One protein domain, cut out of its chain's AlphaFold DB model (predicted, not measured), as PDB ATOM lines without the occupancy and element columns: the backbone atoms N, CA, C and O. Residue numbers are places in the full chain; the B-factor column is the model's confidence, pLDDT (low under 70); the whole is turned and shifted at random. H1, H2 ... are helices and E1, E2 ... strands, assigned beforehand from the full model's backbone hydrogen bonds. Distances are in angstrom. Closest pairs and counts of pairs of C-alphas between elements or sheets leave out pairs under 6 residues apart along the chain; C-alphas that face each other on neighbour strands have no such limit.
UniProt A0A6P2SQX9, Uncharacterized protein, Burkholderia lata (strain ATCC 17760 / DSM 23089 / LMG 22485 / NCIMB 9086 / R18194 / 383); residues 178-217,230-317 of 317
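This is residues 178 to 217 and 230 to 317 of the 317 residues of an uncharacterized protein of Burkholderia lata (strain ATCC 17760 / DSM 23089 / LMG 22485 / NCIMB 9086 / R18194 / 383) (UniProt A0A6P2SQX9). Two strongly twisted sheets of four strands each, E1 to E4 and E5 to E8, are partly face to face in a sandwich, their strands crossing at 24 degrees. The hairpin of E3 and E4 makes one end of the long axis, and the link between E6 and E7 lies toward the other, where the small helix H1 lies away from both sheets. The 128 printed residues hold one named helix and eight named strands, in the order E1 E2 H1 E3 E4 E5 E6 E7 E8, and the class is mostly strand. Both sheets are antiparallel, in the orders E1 E2 E3 E4 and E5 E6 E7 E8. The whole is compact, with a radius of gyration of the C-alphas of 14.6 A, yet elongated, spanning 48 by 27 by 24 A.

E1, residues 187 to 194, bends by 86 degrees at residue 190 and forms a hairpin with E2, residues 197 to 202; N 191 and O 199 are 2.8 A apart. H1, residues 212 to 215, is not on either sheet; it is too short for an O i to N i+4 pair, and its one O i to N i+3 pair is within hydrogen-bond range. E3, residues 233 to 240, is antiparallel to E2, with N 198 and O 237 2.8 A apart, and forms a hairpin with E4, residues 243 to 249, with N 236 and O 247 2.9 A apart. E5, residues 266 to 272, E6, residues 278 to 285, E7, residues 293 to 303, and E8, residues 306 to 312, form a meander, each strand the antiparallel neighbour of the one before. N 270 and O 279, N 280 and O 298, and N 299 and O 311 are each 2.8 A apart. Between the sheets, the closest C-alphas of E2 and E5 are those of Gly 200 and Thr 269, 5.8 A apart, and those of E3 and E8 are Leu 234 and Pro 307, 7.2 A apart. E4 and E5 are apart.

E1 begins at C-alpha 187, (375.799, 399.026, 217.801). E3 is 22.1 A long, E4 19.7 A, E6 23.0 A and E7, the longest strand by residues, 31.2 A. E8 ends at C-alpha 312, (358.446, 384.360, 204.154).

The C-alphas farthest apart, those of His 241 and Thr 291, are 48.8 A apart. Residues 218 to 229 are not printed, and C-alphas 217 and 230 are 13.2 A apart across this cut. The link from E4 to E5, residues 250 to 265, is long. Residues 315 to 316 pair antiparallel with residues 294 to 295 of E7. The mean pLDDT of the printed part is 87.2, and residues 180 to 181, 215 to 217 and 317 are under 70.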
ATOM      1  N   TYR A 178     372.414 385.873 201.834       87.88
ATOM      2  CA  TYR A 178     372.356 386.798 202.965       87.88
ATOM      3  C   TYR A 178     373.486 386.486 203.938       87.88
ATOM      4  O   TYR A 178     373.373 385.673 204.852       87.88
ATOM      5  N   THR A 179     374.601 387.176 203.765       84.00
ATOM      6  CA  THR A 179     375.735 387.057 204.677       84.00
ATOM      7  C   THR A 179     375.501 387.906 205.921       84.00
ATOM      8  O   THR A 179     374.823 388.935 205.864       84.00
ATOM      9  N   ARG A 180     376.100 387.530 207.058       68.56
ATOM     10  CA  ARG A 180     376.275 388.490 208.156       68.56
ATOM     11  C   ARG A 180     377.226 389.580 207.653       68.56
ATOM     12  O   ARG A 180     378.438 389.384 207.649       68.56
ATOM     13  N   HIS A 181     376.666 390.683 207.158       68.62
ATOM     14  CA  HIS A 181     377.418 391.908 206.870       68.62
ATOM     15  C   HIS A 181     378.139 392.389 208.128       68.62
ATOM     16  O   HIS A 181     377.797 391.934 209.226       68.62
ATOM     17  N   PRO A 182     379.148 393.276 208.000       77.88
ATOM     18  CA  PRO A 182     379.855 393.770 209.165       77.88
ATOM     19  C   PRO A 182     378.867 394.269 210.217       77.88
ATOM     20  O   PRO A 182     377.835 394.885 209.919       77.88
ATOM     21  N   VAL A 183     379.205 393.946 211.461       87.44
ATOM     22  CA  VAL A 183     378.533 394.456 212.647       87.44
ATOM     23  C   VAL A 183     378.390 395.970 212.508       87.44
ATOM     24  O   VAL A 183     379.315 396.645 212.047       87.44
ATOM     25  N   CYS A 184     377.226 396.504 212.872       90.50
ATOM     26  CA  CYS A 184     376.983 397.933 212.784       90.50
ATOM     27  C   CYS A 184     378.069 398.692 213.573       90.50
ATOM     28  O   CYS A 184     378.275 398.402 214.754       90.50
ATOM     29  N   PRO A 185     378.742 399.698 212.977       88.25
ATOM     30  CA  PRO A 185     379.867 400.387 213.621       88.25
ATOM     31  C   PRO A 185     379.533 401.078 214.949       88.25
ATOM     32  O   PRO A 185     380.432 401.482 215.681       88.25
ATOM     33  N   TYR A 186     378.244 401.271 215.228       85.06
ATOM     34  CA  TYR A 186     377.746 402.031 216.372       85.06
ATOM     35  C   TYR A 186     376.880 401.198 217.322       85.06
ATOM     36  O   TYR A 186     376.476 401.720 218.358       85.06
ATOM     37  N   ASP A 187     376.584 399.943 216.975       87.56
ATOM     38  CA  ASP A 187     375.799 399.026 217.801       87.56
ATOM     39  C   ASP A 187     376.153 397.576 217.448       87.56
ATOM     40  O   ASP A 187     375.813 397.082 216.375       87.56
ATOM     41  N   ALA A 188     376.825 396.873 218.360       85.00
ATOM     42  CA  ALA A 188     377.322 395.531 218.085       85.00
ATOM     43  C   ALA A 188     376.217 394.477 217.867       85.00
ATOM     44  O   ALA A 188     376.493 393.387 217.363       85.00
ATOM     45  N   HIS A 189     374.975 394.790 218.245       86.88
ATOM     46  CA  HIS A 189     373.834 393.884 218.135       86.88
ATOM     47  C   HIS A 189     373.097 393.998 216.795       86.88
ATOM     48  O   HIS A 189     372.265 393.146 216.481       86.88
ATOM     49  N   LEU A 190     373.394 395.027 215.996       92.06
ATOM     50  CA  LEU A 190     372.771 395.263 214.695       92.06
ATOM     51  C   LEU A 190     373.748 394.960 213.556       92.06
ATOM     52  O   LEU A 190     374.967 395.006 213.717       92.06
ATOM     53  N   VAL A 191     373.210 394.700 212.369       93.25
ATOM     54  CA  VAL A 191     373.992 394.523 211.140       93.25
ATOM     55  C   VAL A 191     373.878 395.750 210.250       93.25
ATOM     56  O   VAL A 191     372.829 396.396 210.181       93.25
ATOM     57  N   GLN A 192     374.967 396.090 209.565       93.00
ATOM     58  CA  GLN A 192     374.979 397.220 208.648       93.00
ATOM     59  C   GLN A 192     374.219 396.878 207.356       93.00
ATOM     60  O   GLN A 192     374.606 395.972 206.620       93.00
ATOM     61  N   LEU A 193     373.147 397.623 207.071       92.00
ATOM     62  CA  LEU A 193     372.384 397.515 205.821       92.00
ATOM     63  C   LEU A 193     372.883 398.521 204.775       92.00
ATOM     64  O   LEU A 193     372.977 398.197 203.598       92.00
ATOM     65  N   GLY A 194     373.256 399.723 205.217       88.44
ATOM     66  CA  GLY A 194     373.845 400.774 204.390       88.44
ATOM     67  C   GLY A 194     374.788 401.661 205.202       88.44
ATOM     68  O   GLY A 194     374.990 401.444 206.396       88.44
ATOM     69  N   THR A 195     375.361 402.693 204.581       87.62
ATOM     70  CA  THR A 195     376.383 403.552 205.216       87.62
ATOM     71  C   THR A 195     375.922 404.147 206.548       87.62
ATOM     72  O   THR A 195     376.685 404.166 207.508       87.62
ATOM     73  N   ASN A 196     374.652 404.553 206.621       90.44
ATOM     74  CA  ASN A 196     374.059 405.220 207.780       90.44
ATOM     75  C   ASN A 196     372.865 404.452 208.363       90.44
ATOM     76  O   ASN A 196     372.057 405.029 209.093       90.44
ATOM     77  N   THR A 197     372.703 403.177 208.007       92.69
ATOM     78  CA  THR A 197     371.531 402.390 208.396       92.69
ATOM     79  C   THR A 197     371.949 401.014 208.869       92.69
ATOM     80  O   THR A 197     372.602 400.263 208.142       92.69
ATOM     81  N   CYS A 198     371.519 400.680 210.077       94.44
ATOM     82  CA  CYS A 198     371.696 399.376 210.679       94.44
ATOM     83  C   CYS A 198     370.338 398.780 211.022       94.44
ATOM     84  O   CYS A 198     369.396 399.500 211.363       94.44
ATOM     85  N   VAL A 199     370.241 397.464 210.918       95.06
ATOM     86  CA  VAL A 199     369.008 396.720 211.156       95.06
ATOM     87  C   VAL A 199     369.283 395.516 212.034       95.06
ATOM     88  O   VAL A 199     370.399 395.004 212.085       95.06
ATOM     89  N   GLY A 200     368.256 395.059 212.725       94.06
ATOM     90  CA  GLY A 200     368.310 393.843 213.512       94.06
ATOM     91  C   GLY A 200     366.960 393.556 214.130       94.06
ATOM     92  O   GLY A 200     365.936 394.129 213.743       94.06
ATOM     93  N   PHE A 201     366.971 392.682 215.120       93.19
ATOM     94  CA  PHE A 201     365.791 392.342 215.883       93.19
ATOM     95  C   PHE A 201     366.111 392.345 217.369       93.19
ATOM     96  O   PHE A 201     367.254 392.172 217.790       93.19
ATOM     97  N   ASP A 202     365.063 392.533 218.147       90.38
ATOM     98  CA  ASP A 202     365.042 392.290 219.573       90.38
ATOM     99  C   ASP A 202     363.952 391.251 219.803       90.38
ATOM    100  O   ASP A 202     362.789 391.525 219.528       90.38
ATOM    101  N   ALA A 203     364.328 390.050 220.240       85.50
ATOM    102  CA  ALA A 203     363.378 388.977 220.529       85.50
ATOM    103  C   ALA A 203     362.631 389.196 221.859       85.50
ATOM    104  O   ALA A 203     361.682 388.474 222.162       85.50
ATOM    105  N   GLY A 204     363.023 390.204 222.645       87.00
ATOM    106  CA  GLY A 204     362.284 390.630 223.822       87.00
ATOM    107  C   GLY A 204     362.087 389.516 224.852       87.00
ATOM    108  O   GLY A 204     363.018 388.771 225.176       87.00
ATOM    109  N   ALA A 205     360.854 389.405 225.351       84.38
ATOM    110  CA  ALA A 205     360.430 388.394 226.318       84.38
ATOM    111  C   ALA A 205     360.607 386.944 225.828       84.38
ATOM    112  O   ALA A 205     360.635 386.044 226.654       84.38
ATOM    113  N   PHE A 206     360.782 386.726 224.519       86.19
ATOM    114  CA  PHE A 206     360.951 385.411 223.896       86.19
ATOM    115  C   PHE A 206     362.369 385.221 223.342       86.19
ATOM    116  O   PHE A 206     362.577 384.559 222.332       86.19
ATOM    117  N   SER A 207     363.378 385.839 223.959       85.06
ATOM    118  CA  SER A 207     364.777 385.718 223.516       85.06
ATOM    119  C   SER A 207     365.388 384.323 223.725       85.06
ATOM    120  O   SER A 207     366.426 384.011 223.132       85.06
ATOM    121  N   ALA A 208     364.747 383.469 224.523       84.94
ATOM    122  CA  ALA A 208     365.162 382.098 224.783       84.94
ATOM    123  C   ALA A 208     363.952 381.157 224.876       84.94
ATOM    124  O   ALA A 208     362.807 381.596 224.842       84.94
ATOM    125  N   ALA A 209     364.221 379.854 224.961       83.88
ATOM    126  CA  ALA A 209     363.185 378.872 225.249       83.88
ATOM    127  C   ALA A 209     362.809 378.925 226.737       83.88
ATOM    128  O   ALA A 209     363.673 379.082 227.604       83.88
ATOM    129  N   HIS A 210     361.525 378.748 227.008       83.06
ATOM    130  CA  HIS A 210     360.895 378.781 228.313       83.06
ATOM    131  C   HIS A 210     360.194 377.443 228.588       83.06
ATOM    132  O   HIS A 210     359.670 376.812 227.669       83.06
ATOM    133  N   PRO A 211     360.156 376.987 229.848       80.50
ATOM    134  CA  PRO A 211     359.220 375.955 230.269       80.50
ATOM    135  C   PRO A 211     357.772 376.374 229.990       80.50
ATOM    136  O   PRO A 211     357.426 377.551 230.089       80.50
ATOM    137  N   LEU A 212     356.902 375.398 229.719       73.88
ATOM    138  CA  LEU A 212     355.475 375.639 229.480       73.88
ATOM    139  C   LEU A 212     354.794 376.391 230.642       73.88
ATOM    140  O   LEU A 212     353.890 377.189 230.423       73.88
ATOM    141  N   GLU A 213     355.255 376.162 231.873       76.75
ATOM    142  CA  GLU A 213     354.759 376.830 233.084       76.75
ATOM    143  C   GLU A 213     355.084 378.335 233.101       76.75
ATOM    144  O   GLU A 213     354.268 379.143 233.545       76.75
ATOM    145  N   ASP A 214     356.241 378.721 232.556       73.88
ATOM    146  CA  ASP A 214     356.677 380.117 232.466       73.88
ATOM    147  C   ASP A 214     356.023 380.841 231.281       73.88
ATOM    148  O   ASP A 214     355.829 382.056 231.330       73.88
ATOM    149  N   ALA A 215     355.631 380.098 230.237       66.44
ATOM    150  CA  ALA A 215     355.012 380.629 229.023       66.44
ATOM    151  C   ALA A 215     353.732 381.428 229.304       66.44
ATOM    152  O   ALA A 215     353.531 382.503 228.740       66.44
ATOM    153  N   GLY A 216     352.888 380.938 230.221       64.19
ATOM    154  CA  GLY A 216     351.640 381.604 230.611       64.19
ATOM    155  C   GLY A 216     351.838 382.950 231.319       64.19
ATOM    156  O   GLY A 216     350.894 383.731 231.417       64.19
ATOM    157  N   ASN A 217     353.059 383.234 231.783       68.00
ATOM    158  CA  ASN A 217     353.420 384.478 232.463       68.00
ATOM    159  C   ASN A 217     354.082 385.499 231.519       68.00
ATOM    160  O   ASN A 217     354.335 386.638 231.923       68.00
ATOM    161  N   ARG A 230     360.206 393.346 227.030       72.50
ATOM    162  CA  ARG A 230     359.700 394.057 225.844       72.50
ATOM    163  C   ARG A 230     359.126 393.060 224.845       72.50
ATOM    164  O   ARG A 230     359.629 391.945 224.742       72.50
ATOM    165  N   CYS A 231     358.125 393.480 224.074       81.12
ATOM    166  CA  CYS A 231     357.657 392.697 222.933       81.12
ATOM    167  C   CYS A 231     358.780 392.543 221.895       81.12
ATOM    168  O   CYS A 231     359.572 393.490 221.725       81.12
ATOM    169  N   PRO A 232     358.825 391.405 221.177       89.06
ATOM    170  CA  PRO A 232     359.679 391.265 220.015       89.06
ATOM    171  C   PRO A 232     359.487 392.436 219.053       89.06
ATOM    172  O   PRO A 232     358.376 392.936 218.880       89.06
ATOM    173  N   ALA A 233     360.567 392.902 218.441       91.75
ATOM    174  CA  ALA A 233     360.521 394.019 217.515       91.75
ATOM    175  C   ALA A 233     361.635 393.933 216.476       91.75
ATOM    176  O   ALA A 233     362.745 393.474 216.752       91.75
ATOM    177  N   LEU A 234     361.360 394.488 215.303       94.56
ATOM    178  CA  LEU A 234     362.398 394.862 214.355       94.56
ATOM    179  C   LEU A 234     362.989 396.208 214.769       94.56
ATOM    180  O   LEU A 234     362.268 397.143 215.130       94.56
ATOM    181  N   VAL A 235     364.310 396.316 214.708       94.94
ATOM    182  CA  VAL A 235     365.045 397.511 215.121       94.94
ATOM    183  C   VAL A 235     365.750 398.096 213.910       94.94
ATOM    184  O   VAL A 235     366.490 397.399 213.219       94.94
ATOM    185  N   VAL A 236     365.532 399.387 213.663       95.38
ATOM    186  CA  VAL A 236     366.252 400.152 212.642       95.38
ATOM    187  C   VAL A 236     366.959 401.311 213.324       95.38
ATOM    188  O   VAL A 236     366.322 402.171 213.934       95.38
ATOM    189  N   LEU A 237     368.279 401.342 213.204       95.06
ATOM    190  CA  LEU A 237     369.114 402.444 213.649       95.06
ATOM    191  C   LEU A 237     369.554 403.246 212.427       95.06
ATOM    192  O   LEU A 237     370.114 402.707 211.474       95.06
ATOM    193  N   THR A 238     369.300 404.547 212.465       94.00
ATOM    194  CA  THR A 238     369.725 405.500 211.438       94.00
ATOM    195  C   THR A 238     370.678 406.513 212.042       94.00
ATOM    196  O   THR A 238     370.528 406.892 213.205       94.00
ATOM    197  N   ARG A 239     371.667 406.948 211.263       90.75
ATOM    198  CA  ARG A 239     372.584 408.013 211.658       90.75
ATOM    199  C   ARG A 239     372.429 409.204 210.731       90.75
ATOM    200  O   ARG A 239     372.680 409.085 209.538       90.75
ATOM    201  N   ASP A 240     372.066 410.342 211.298       88.50
ATOM    202  CA  ASP A 240     371.957 411.597 210.566       88.50
ATOM    203  C   ASP A 240     372.743 412.693 211.289       88.50
ATOM    204  O   ASP A 240     372.650 412.829 212.509       88.50
ATOM    205  N   HIS A 241     373.592 413.414 210.555       86.38
ATOM    206  CA  HIS A 241     374.504 414.430 211.099       86.38
ATOM    207  C   HIS A 241     375.260 413.995 212.375       86.38
ATOM    208  O   HIS A 241     375.445 414.762 213.317       86.38
ATOM    209  N   GLY A 242     375.683 412.727 212.431       82.44
ATOM    210  CA  GLY A 242     376.400 412.154 213.576       82.44
ATOM    211  C   GLY A 242     375.514 411.717 214.750       82.44
ATOM    212  O   GLY A 242     376.014 411.016 215.637       82.44
ATOM    213  N   ARG A 243     374.216 412.042 214.733       89.62
ATOM    214  CA  ARG A 243     373.219 411.643 215.732       89.62
ATOM    215  C   ARG A 243     372.572 410.316 215.348       89.62
ATOM    216  O   ARG A 243     372.084 410.149 214.234       89.62
ATOM    217  N   ASN A 244     372.527 409.388 216.297       90.44
ATOM    218  CA  ASN A 244     371.860 408.103 216.110       90.44
ATOM    219  C   ASN A 244     370.384 408.219 216.511       90.44
ATOM    220  O   ASN A 244     370.063 408.788 217.556       90.44
ATOM    221  N   THR A 245     369.499 407.656 215.693       92.62
ATOM    222  CA  THR A 245     368.069 407.517 215.970       92.62
ATOM    223  C   THR A 245     367.676 406.059 215.796       92.62
ATOM    224  O   THR A 245     367.805 405.504 214.703       92.62
ATOM    225  N   THR A 246     367.177 405.449 216.869       92.75
ATOM    226  CA  THR A 246     366.705 404.061 216.873       92.75
ATOM    227  C   THR A 246     365.186 404.041 216.839       92.75
ATOM    228  O   THR A 246     364.528 404.644 217.686       92.75
ATOM    229  N   ARG A 247     364.623 403.330 215.865       93.25
ATOM    230  CA  ARG A 247     363.185 403.093 215.727       93.25
ATOM    231  C   ARG A 247     362.912 401.609 215.918       93.25
ATOM    232  O   ARG A 247     363.625 400.766 215.378       93.25
ATOM    233  N   ARG A 248     361.878 401.305 216.699       92.94
ATOM    234  CA  ARG A 248     361.377 399.945 216.911       92.94
ATOM    235  C   ARG A 248     360.066 399.800 216.163       92.94
ATOM    236  O   ARG A 248     359.222 400.690 216.236       92.94
ATOM    237  N   PHE A 249     359.917 398.690 215.465       92.25
ATOM    238  CA  PHE A 249     358.724 398.361 214.708       92.25
ATOM    239  C   PHE A 249     358.164 397.044 215.235       92.25
ATOM    240  O   PHE A 249     358.945 396.104 215.425       92.25
ATOM    241  N   PRO A 250     356.848 396.959 215.484       89.06
ATOM    242  CA  PRO A 250     356.235 395.681 215.798       89.06
ATOM    243  C   PRO A 250     356.460 394.707 214.629       89.06
ATOM    244  O   PRO A 250     356.563 395.149 213.476       89.06
ATOM    245  N   PRO A 251     356.558 393.396 214.897       86.44
ATOM    246  CA  PRO A 251     356.573 392.391 213.849       86.44
ATOM    247  C   PRO A 251     355.314 392.530 212.991       86.44
ATOM    248  O   PRO A 251     354.234 392.819 213.502       86.44
ATOM    249  N   GLY A 252     355.460 392.363 211.677       83.00
ATOM    250  CA  GLY A 252     354.305 392.334 210.781       83.00
ATOM    251  C   GLY A 252     353.487 391.056 210.962       83.00
ATOM    252  O   GLY A 252     354.000 390.055 211.469       83.00
ATOM    253  N   ASP A 253     352.239 391.081 210.495       79.75
ATOM    254  CA  ASP A 253     351.362 389.911 210.512       79.75
ATOM    255  C   ASP A 253     352.045 388.698 209.868       79.75
ATOM    256  O   ASP A 253     352.578 388.764 208.756       79.75
ATOM    257  N   GLY A 254     352.043 387.578 210.592       82.00
ATOM    258  CA  GLY A 254     352.646 386.330 210.137       82.00
ATOM    259  C   GLY A 254     354.178 386.309 210.126       82.00
ATOM    260  O   GLY A 254     354.731 385.404 209.504       82.00
ATOM    261  N   SER A 255     354.856 387.262 210.771       89.81
ATOM    262  CA  SER A 255     356.294 387.166 211.059       89.81
ATOM    263  C   SER A 255     356.567 386.215 212.225       89.81
ATOM    264  O   SER A 255     355.841 386.226 213.216       89.81
ATOM    265  N   ALA A 256     357.667 385.471 212.153       90.56
ATOM    266  CA  ALA A 256     358.170 384.602 213.211       90.56
ATOM    267  C   ALA A 256     358.476 385.359 214.512       90.56
ATOM    268  O   ALA A 256     358.277 384.835 215.598       90.56
ATOM    269  N   LEU A 257     358.898 386.627 214.433       89.50
ATOM    270  CA  LEU A 257     359.043 387.456 215.637       89.50
ATOM    271  C   LEU A 257     357.694 387.795 216.283       89.50
ATOM    272  O   LEU A 257     357.653 388.092 217.471       89.50
ATOM    273  N   GLY A 258     356.611 387.813 215.505       87.75
ATOM    274  CA  GLY A 258     355.259 388.070 216.001       87.75
ATOM    275  C   GLY A 258     354.592 386.835 216.598       87.75
ATOM    276  O   GLY A 258     353.590 386.980 217.292       87.75
ATOM    277  N   ASP A 259     355.141 385.646 216.345       86.88
ATOM    278  CA  ASP A 259     354.651 384.385 216.882       86.88
ATOM    279  C   ASP A 259     355.472 383.984 218.122       86.88
ATOM    280  O   ASP A 259     356.647 383.619 217.991       86.88
ATOM    281  N   PRO A 260     354.873 384.010 219.328       85.12
ATOM    282  CA  PRO A 260     355.553 383.642 220.567       85.12
ATOM    283  C   PRO A 260     356.210 382.256 220.533       85.12
ATOM    284  O   PRO A 260     357.237 382.062 221.179       85.12
ATOM    285  N   SER A 261     355.648 381.312 219.770       84.25
ATOM    286  CA  SER A 261     356.167 379.942 219.657       84.25
ATOM    287  C   SER A 261     357.476 379.859 218.869       84.25
ATOM    288  O   SER A 261     358.271 378.949 219.085       84.25
ATOM    289  N   THR A 262     357.754 380.831 217.990       88.00
ATOM    290  CA  THR A 262     358.918 380.785 217.084       88.00
ATOM    291  C   THR A 262     359.908 381.935 217.268       88.00
ATOM    292  O   THR A 262     361.031 381.866 216.765       88.00
ATOM    293  N   ALA A 263     359.562 382.975 218.032       89.50
ATOM    294  CA  ALA A 263     360.393 384.171 218.196       89.50
ATOM    295  C   ALA A 263     361.817 383.878 218.721       89.50
ATOM    296  O   ALA A 263     362.789 384.454 218.224       89.50
ATOM    297  N   CYS A 264     361.975 382.936 219.655       89.56
ATOM    298  CA  CYS A 264     363.277 382.512 220.190       89.56
ATOM    299  C   CYS A 264     364.127 381.716 219.189       89.56
ATOM    300  O   CYS A 264     365.342 381.577 219.380       89.56
ATOM    301  N   ALA A 265     363.513 381.169 218.133       90.56
ATOM    302  CA  ALA A 265     364.225 380.465 217.078       90.56
ATOM    303  C   ALA A 265     364.966 381.444 216.159       90.56
ATOM    304  O   ALA A 265     365.935 381.043 215.517       90.56
ATOM    305  N   VAL A 266     364.587 382.729 216.122       92.75
ATOM    306  CA  VAL A 266     365.302 383.767 215.366       92.75
ATOM    307  C   VAL A 266     366.677 384.017 215.997       92.75
ATOM    308  O   VAL A 266     366.784 384.439 217.146       92.75
ATOM    309  N   ARG A 267     367.760 383.754 215.251       89.62
ATOM    310  CA  ARG A 267     369.139 383.799 215.781       89.62
ATOM    311  C   ARG A 267     370.012 384.886 215.184       89.62
ATOM    312  O   ARG A 267     370.993 385.286 215.806       89.62
ATOM    313  N   SER A 268     369.731 385.323 213.964       91.12
ATOM    314  CA  SER A 268     370.626 386.240 213.267       91.12
ATOM    315  C   SER A 268     369.909 387.098 212.242       91.12
ATOM    316  O   SER A 268     368.829 386.762 211.764       91.12
ATOM    317  N   THR A 269     370.549 388.215 211.910       94.12
ATOM    318  CA  THR A 269     370.178 389.038 210.761       94.12
ATOM    319  C   THR A 269     371.275 388.918 209.712       94.12
ATOM    320  O   THR A 269     372.458 389.036 210.032       94.12
ATOM    321  N   GLY A 270     370.890 388.663 208.469       92.31
ATOM    322  CA  GLY A 270     371.774 388.685 207.308       92.31
ATOM    323  C   GLY A 270     371.378 389.809 206.369       92.31
ATOM    324  O   GLY A 270     370.241 390.272 206.387       92.31
ATOM    325  N   VAL A 271     372.301 390.254 205.532       93.00
ATOM    326  CA  VAL A 271     372.053 391.301 204.543       93.00
ATOM    327  C   VAL A 271     372.528 390.806 203.188       93.00
ATOM    328  O   VAL A 271     373.535 390.106 203.085       93.00
ATOM    329  N   ASN A 272     371.775 391.132 202.141       91.50
ATOM    330  CA  ASN A 272     372.146 390.731 200.793       91.50
ATOM    331  C   ASN A 272     373.377 391.505 200.295       91.50
ATOM    332  O   ASN A 272     373.683 392.605 200.762       91.50
ATOM    333  N   THR A 273     374.039 390.986 199.261       85.31
ATOM    334  CA  THR A 273     375.221 391.624 198.652       85.31
ATOM    335  C   THR A 273     374.978 393.080 198.235       85.31
ATOM    336  O   THR A 273     375.893 393.894 198.290       85.31
ATOM    337  N   GLY A 274     373.745 393.427 197.852       83.81
ATOM    338  CA  GLY A 274     373.379 394.786 197.449       83.81
ATOM    339  C   GLY A 274     373.101 395.768 198.594       83.81
ATOM    340  O   GLY A 274     372.911 396.945 198.310       83.81
ATOM    341  N   GLY A 275     373.017 395.326 199.855       86.69
ATOM    342  CA  GLY A 275     372.648 396.202 200.983       86.69
ATOM    343  C   GLY A 275     371.218 396.760 200.897       86.69
ATOM    344  O   GLY A 275     370.881 397.763 201.515       86.69
ATOM    345  N   THR A 276     370.355 396.136 200.098       89.50
ATOM    346  CA  THR A 276     368.982 396.602 199.840       89.50
ATOM    347  C   THR A 276     367.935 395.802 200.605       89.50
ATOM    348  O   THR A 276     366.786 396.227 200.722       89.50
ATOM    349  N   ARG A 277     368.297 394.595 201.049       94.38
ATOM    350  CA  ARG A 277     367.417 393.654 201.737       94.38
ATOM    351  C   ARG A 277     368.148 393.046 202.915       94.38
ATOM    352  O   ARG A 277     369.347 392.792 202.831       94.38
ATOM    353  N   PHE A 278     367.405 392.730 203.960       94.88
ATOM    354  CA  PHE A 278     367.920 391.948 205.072       94.88
ATOM    355  C   PHE A 278     367.001 390.766 205.351       94.88
ATOM    356  O   PHE A 278     365.823 390.806 205.008       94.88
ATOM    357  N   ALA A 279     367.551 389.718 205.942       94.88
ATOM    358  CA  ALA A 279     366.827 388.518 206.308       94.88
ATOM    359  C   ALA A 279     366.958 388.267 207.809       94.88
ATOM    360  O   ALA A 279     368.063 388.344 208.348       94.88
ATOM    361  N   LEU A 280     365.850 387.943 208.469       94.38
ATOM    362  CA  LEU A 280     365.885 387.272 209.763       94.38
ATOM    363  C   LEU A 280     366.063 385.783 209.514       94.38
ATOM    364  O   LEU A 280     365.323 385.205 208.723       94.38
ATOM    365  N   MET A 281     367.044 385.183 210.175       92.12
ATOM    366  CA  MET A 281     367.378 383.774 210.015       92.12
ATOM    367  C   MET A 281     367.457 383.097 211.372       92.12
ATOM    368  O   MET A 281     368.038 383.633 212.326       92.12
ATOM    369  N   GLY A 282     366.884 381.909 211.451       89.69
ATOM    370  CA  GLY A 282     366.721 381.197 212.698       89.69
ATOM    371  C   GLY A 282     366.438 379.725 212.491       89.69
ATOM    372  O   GLY A 282     365.934 379.314 211.454       89.69
ATOM    373  N   GLU A 283     366.780 378.942 213.495       87.81
ATOM    374  CA  GLU A 283     366.519 377.516 213.532       87.81
ATOM    375  C   GLU A 283     366.437 377.101 214.999       87.81
ATOM    376  O   GLU A 283     367.264 377.512 215.827       87.81
ATOM    377  N   GLY A 284     365.417 376.321 215.344       84.44
ATOM    378  CA  GLY A 284     365.253 375.848 216.708       84.44
ATOM    379  C   GLY A 284     363.913 375.186 216.969       84.44
ATOM    380  O   GLY A 284     363.045 375.120 216.106       84.44
ATOM    381  N   ARG A 285     363.767 374.686 218.194       84.06
ATOM    382  CA  ARG A 285     362.483 374.199 218.699       84.06
ATOM    383  C   ARG A 285     361.595 375.357 219.128       84.06
ATOM    384  O   ARG A 285     362.099 376.450 219.391       84.06
ATOM    385  N   ASP A 286     360.310 375.050 219.243       85.06
ATOM    386  CA  ASP A 286     359.325 375.913 219.881       85.06
ATOM    387  C   ASP A 286     359.827 376.474 221.224       85.06
ATOM    388  O   ASP A 286     360.518 375.806 222.007       85.06
ATOM    389  N   CYS A 287     359.453 377.722 221.485       86.94
ATOM    390  CA  CYS A 287     359.897 378.484 222.640       86.94
ATOM    391  C   CYS A 287     359.287 378.030 223.963       86.94
ATOM    392  O   CYS A 287     359.697 378.557 224.990       86.94
ATOM    393  N   PHE A 288     358.363 377.068 223.977       87.19
ATOM    394  CA  PHE A 288     357.647 376.620 225.176       87.19
ATOM    395  C   PHE A 288     357.908 375.151 225.530       87.19
ATOM    396  O   PHE A 288     357.133 374.516 226.249       87.19
ATOM    397  N   GLY A 289     359.016 374.596 225.031       75.12
ATOM    398  CA  GLY A 289     359.413 373.213 225.298       75.12
ATOM    399  C   GLY A 289     358.648 372.183 224.465       75.12
ATOM    400  O   GLY A 289     358.745 370.985 224.740       75.12
ATOM    401  N   GLY A 290     357.911 372.628 223.442       76.44
ATOM    402  CA  GLY A 290     357.294 371.753 222.460       76.44
ATOM    403  C   GLY A 290     358.314 370.981 221.615       76.44
ATOM    404  O   GLY A 290     359.512 371.277 221.561       76.44
ATOM    405  N   THR A 291     357.828 369.957 220.912       75.50
ATOM    406  CA  THR A 291     358.653 369.178 219.975       75.50
ATOM    407  C   THR A 291     358.712 369.785 218.579       75.50
ATOM    408  O   THR A 291     359.552 369.338 217.795       75.50
ATOM    409  N   ALA A 292     357.850 370.763 218.280       76.69
ATOM    410  CA  ALA A 292     357.812 371.449 216.995       76.69
ATOM    411  C   ALA A 292     359.165 372.100 216.702       76.69
ATOM    412  O   ALA A 292     359.813 372.645 217.604       76.69
ATOM    413  N   TYR A 293     359.604 371.991 215.454       80.19
ATOM    414  CA  TYR A 293     360.859 372.570 214.992       80.19
ATOM    415  C   TYR A 293     360.586 373.603 213.910       80.19
ATOM    416  O   TYR A 293     359.855 373.315 212.967       80.19
ATOM    417  N   SER A 294     361.209 374.770 214.017       82.50
ATOM    418  CA  SER A 294     361.009 375.886 213.101       82.50
ATOM    419  C   SER A 294     362.320 376.252 212.418       82.50
ATOM    420  O   SER A 294     363.356 376.442 213.061       82.50
ATOM    421  N   LEU A 295     362.257 376.396 211.098       86.50
ATOM    422  CA  LEU A 295     363.276 377.044 210.280       86.50
ATOM    423  C   LEU A 295     362.743 378.406 209.873       86.50
ATOM    424  O   LEU A 295     361.702 378.496 209.225       86.50
ATOM    425  N   ILE A 296     363.443 379.467 210.254       90.75
ATOM    426  CA  ILE A 296     363.031 380.844 210.018       90.75
ATOM    427  C   ILE A 296     363.914 381.455 208.940       90.75
ATOM    428  O   ILE A 296     365.132 381.539 209.089       90.75
ATOM    429  N   GLU A 297     363.277 381.936 207.877       92.69
ATOM    430  CA  GLU A 297     363.887 382.861 206.928       92.69
ATOM    431  C   GLU A 297     362.833 383.852 206.447       92.69
ATOM    432  O   GLU A 297     361.905 383.511 205.709       92.69
ATOM    433  N   GLU A 298     362.984 385.097 206.876       94.88
ATOM    434  CA  GLU A 298     362.059 386.181 206.563       94.88
ATOM    435  C   GLU A 298     362.831 387.337 205.953       94.88
ATOM    436  O   GLU A 298     363.719 387.898 206.587       94.88
ATOM    437  N   ILE A 299     362.508 387.677 204.707       95.00
ATOM    438  CA  ILE A 299     363.222 388.681 203.922       95.00
ATOM    439  C   ILE A 299     362.439 389.983 203.964       95.00
ATOM    440  O   ILE A 299     361.260 390.038 203.603       95.00
ATOM    441  N   TYR A 300     363.137 391.047 204.329       95.94
ATOM    442  CA  TYR A 300     362.607 392.385 204.498       95.94
ATOM    443  C   TYR A 300     363.297 393.385 203.581       95.94
ATOM    444  O   TYR A 300     364.470 393.255 203.214       95.94
ATOM    445  N   VAL A 301     362.558 394.443 203.267       95.69
ATOM    446  CA  VAL A 301     363.089 395.675 202.680       95.69
ATOM    447  C   VAL A 301     362.692 396.853 203.554       95.69
ATOM    448  O   VAL A 301     361.631 396.828 204.176       95.69
ATOM    449  N   LEU A 302     363.516 397.900 203.591       94.88
ATOM    450  CA  LEU A 302     363.102 399.160 204.199       94.88
ATOM    451  C   LEU A 302     362.298 399.975 203.181       94.88
ATOM    452  O   LEU A 302     362.813 400.312 202.116       94.88
ATOM    453  N   ARG A 303     361.049 400.305 203.514       94.44
ATOM    454  CA  ARG A 303     360.226 401.293 202.800       94.44
ATOM    455  C   ARG A 303     359.949 402.438 203.754       94.44
ATOM    456  O   ARG A 303     359.460 402.200 204.851       94.44
ATOM    457  N   ASP A 304     360.355 403.649 203.389       91.88
ATOM    458  CA  ASP A 304     360.207 404.842 204.237       91.88
ATOM    459  C   ASP A 304     360.797 404.663 205.657       91.88
ATOM    460  O   ASP A 304     360.287 405.146 206.671       91.88
ATOM    461  N   GLY A 305     361.901 403.909 205.736       91.19
ATOM    462  CA  GLY A 305     362.587 403.565 206.985       91.19
ATOM    463  C   GLY A 305     361.896 402.491 207.833       91.19
ATOM    464  O   GLY A 305     362.411 402.159 208.898       91.19
ATOM    465  N   GLN A 306     360.768 401.938 207.380       94.06
ATOM    466  CA  GLN A 306     360.059 400.840 208.028       94.06
ATOM    467  C   GLN A 306     360.408 399.492 207.374       94.06
ATOM    468  O   GLN A 306     360.371 399.375 206.148       94.06
ATOM    469  N   PRO A 307     360.707 398.451 208.166       95.56
ATOM    470  CA  PRO A 307     360.796 397.084 207.676       95.56
ATOM    471  C   PRO A 307     359.466 396.585 207.112       95.56
ATOM    472  O   PRO A 307     358.448 396.596 207.799       95.56
ATOM    473  N   VAL A 308     359.490 396.099 205.876       94.62
ATOM    474  CA  VAL A 308     358.348 395.468 205.214       94.62
ATOM    475  C   VAL A 308     358.747 394.060 204.806       94.62
ATOM    476  O   VAL A 308     359.714 393.888 204.060       94.62
ATOM    477  N   LEU A 309     358.010 393.064 205.302       94.50
ATOM    478  CA  LEU A 309     358.191 391.664 204.927       94.50
ATOM    479  C   LEU A 309     357.833 391.501 203.448       94.50
ATOM    480  O   LEU A 309     356.721 391.815 203.034       94.50
ATOM    481  N   VAL A 310     358.783 391.034 202.641       93.31
ATOM    482  CA  VAL A 310     358.583 390.807 201.200       93.31
ATOM    483  C   VAL A 310     358.585 389.334 200.828       93.31
ATOM    484  O   VAL A 310     358.080 388.981 199.765       93.31
ATOM    485  N   LYS A 311     359.148 388.473 201.680       90.88
ATOM    486  CA  LYS A 311     359.125 387.025 201.486       90.88
ATOM    487  C   LYS A 311     359.224 386.308 202.828       90.88
ATOM    488  O   LYS A 311     360.086 386.647 203.634       90.88
ATOM    489  N   ARG A 312     358.378 385.298 203.028       89.44
ATOM    490  CA  ARG A 312     358.446 384.360 204.154       89.44
ATOM    491  C   ARG A 312     358.779 382.979 203.611       89.44
ATOM    492  O   ARG A 312     357.972 382.383 202.904       89.44
ATOM    493  N   ASN A 313     359.967 382.499 203.942       85.69
ATOM    494  CA  ASN A 313     360.449 381.164 203.605       85.69
ATOM    495  C   ASN A 313     360.452 380.228 204.821       85.69
ATOM    496  O   ASN A 313     360.952 379.110 204.716       85.69
ATOM    497  N   SER A 314     359.890 380.656 205.955       82.69
ATOM    498  CA  SER A 314     359.836 379.861 207.183       82.69
ATOM    499  C   SER A 314     359.040 378.558 207.017       82.69
ATOM    500  O   SER A 314     358.117 378.484 206.198       82.69
ATOM    501  N   ALA A 315     359.400 377.536 207.788       77.31
ATOM    502  CA  ALA A 315     358.741 376.235 207.808       77.31
ATOM    503  C   ALA A 315     358.729 375.650 209.226       77.31
ATOM    504  O   ALA A 315     359.738 375.741 209.924       77.31
ATOM    505  N   ASP A 316     357.615 375.017 209.593       73.44
ATOM    506  CA  ASP A 316     357.413 374.339 210.876       73.44
ATOM    507  C   ASP A 316     357.183 372.834 210.641       73.44
ATOM    508  O   ASP A 316     356.479 372.455 209.695       73.44
ATOM    509  N   PHE A 317     357.796 371.987 211.476       66.00
ATOM    510  CA  PHE A 317     357.819 370.519 211.359       66.00
ATOM    511  C   PHE A 317     357.282 369.821 212.610       66.00
ATOM    512  O   PHE A 317     357.644 370.247 213.736       66.00
TER     513      PHE A 317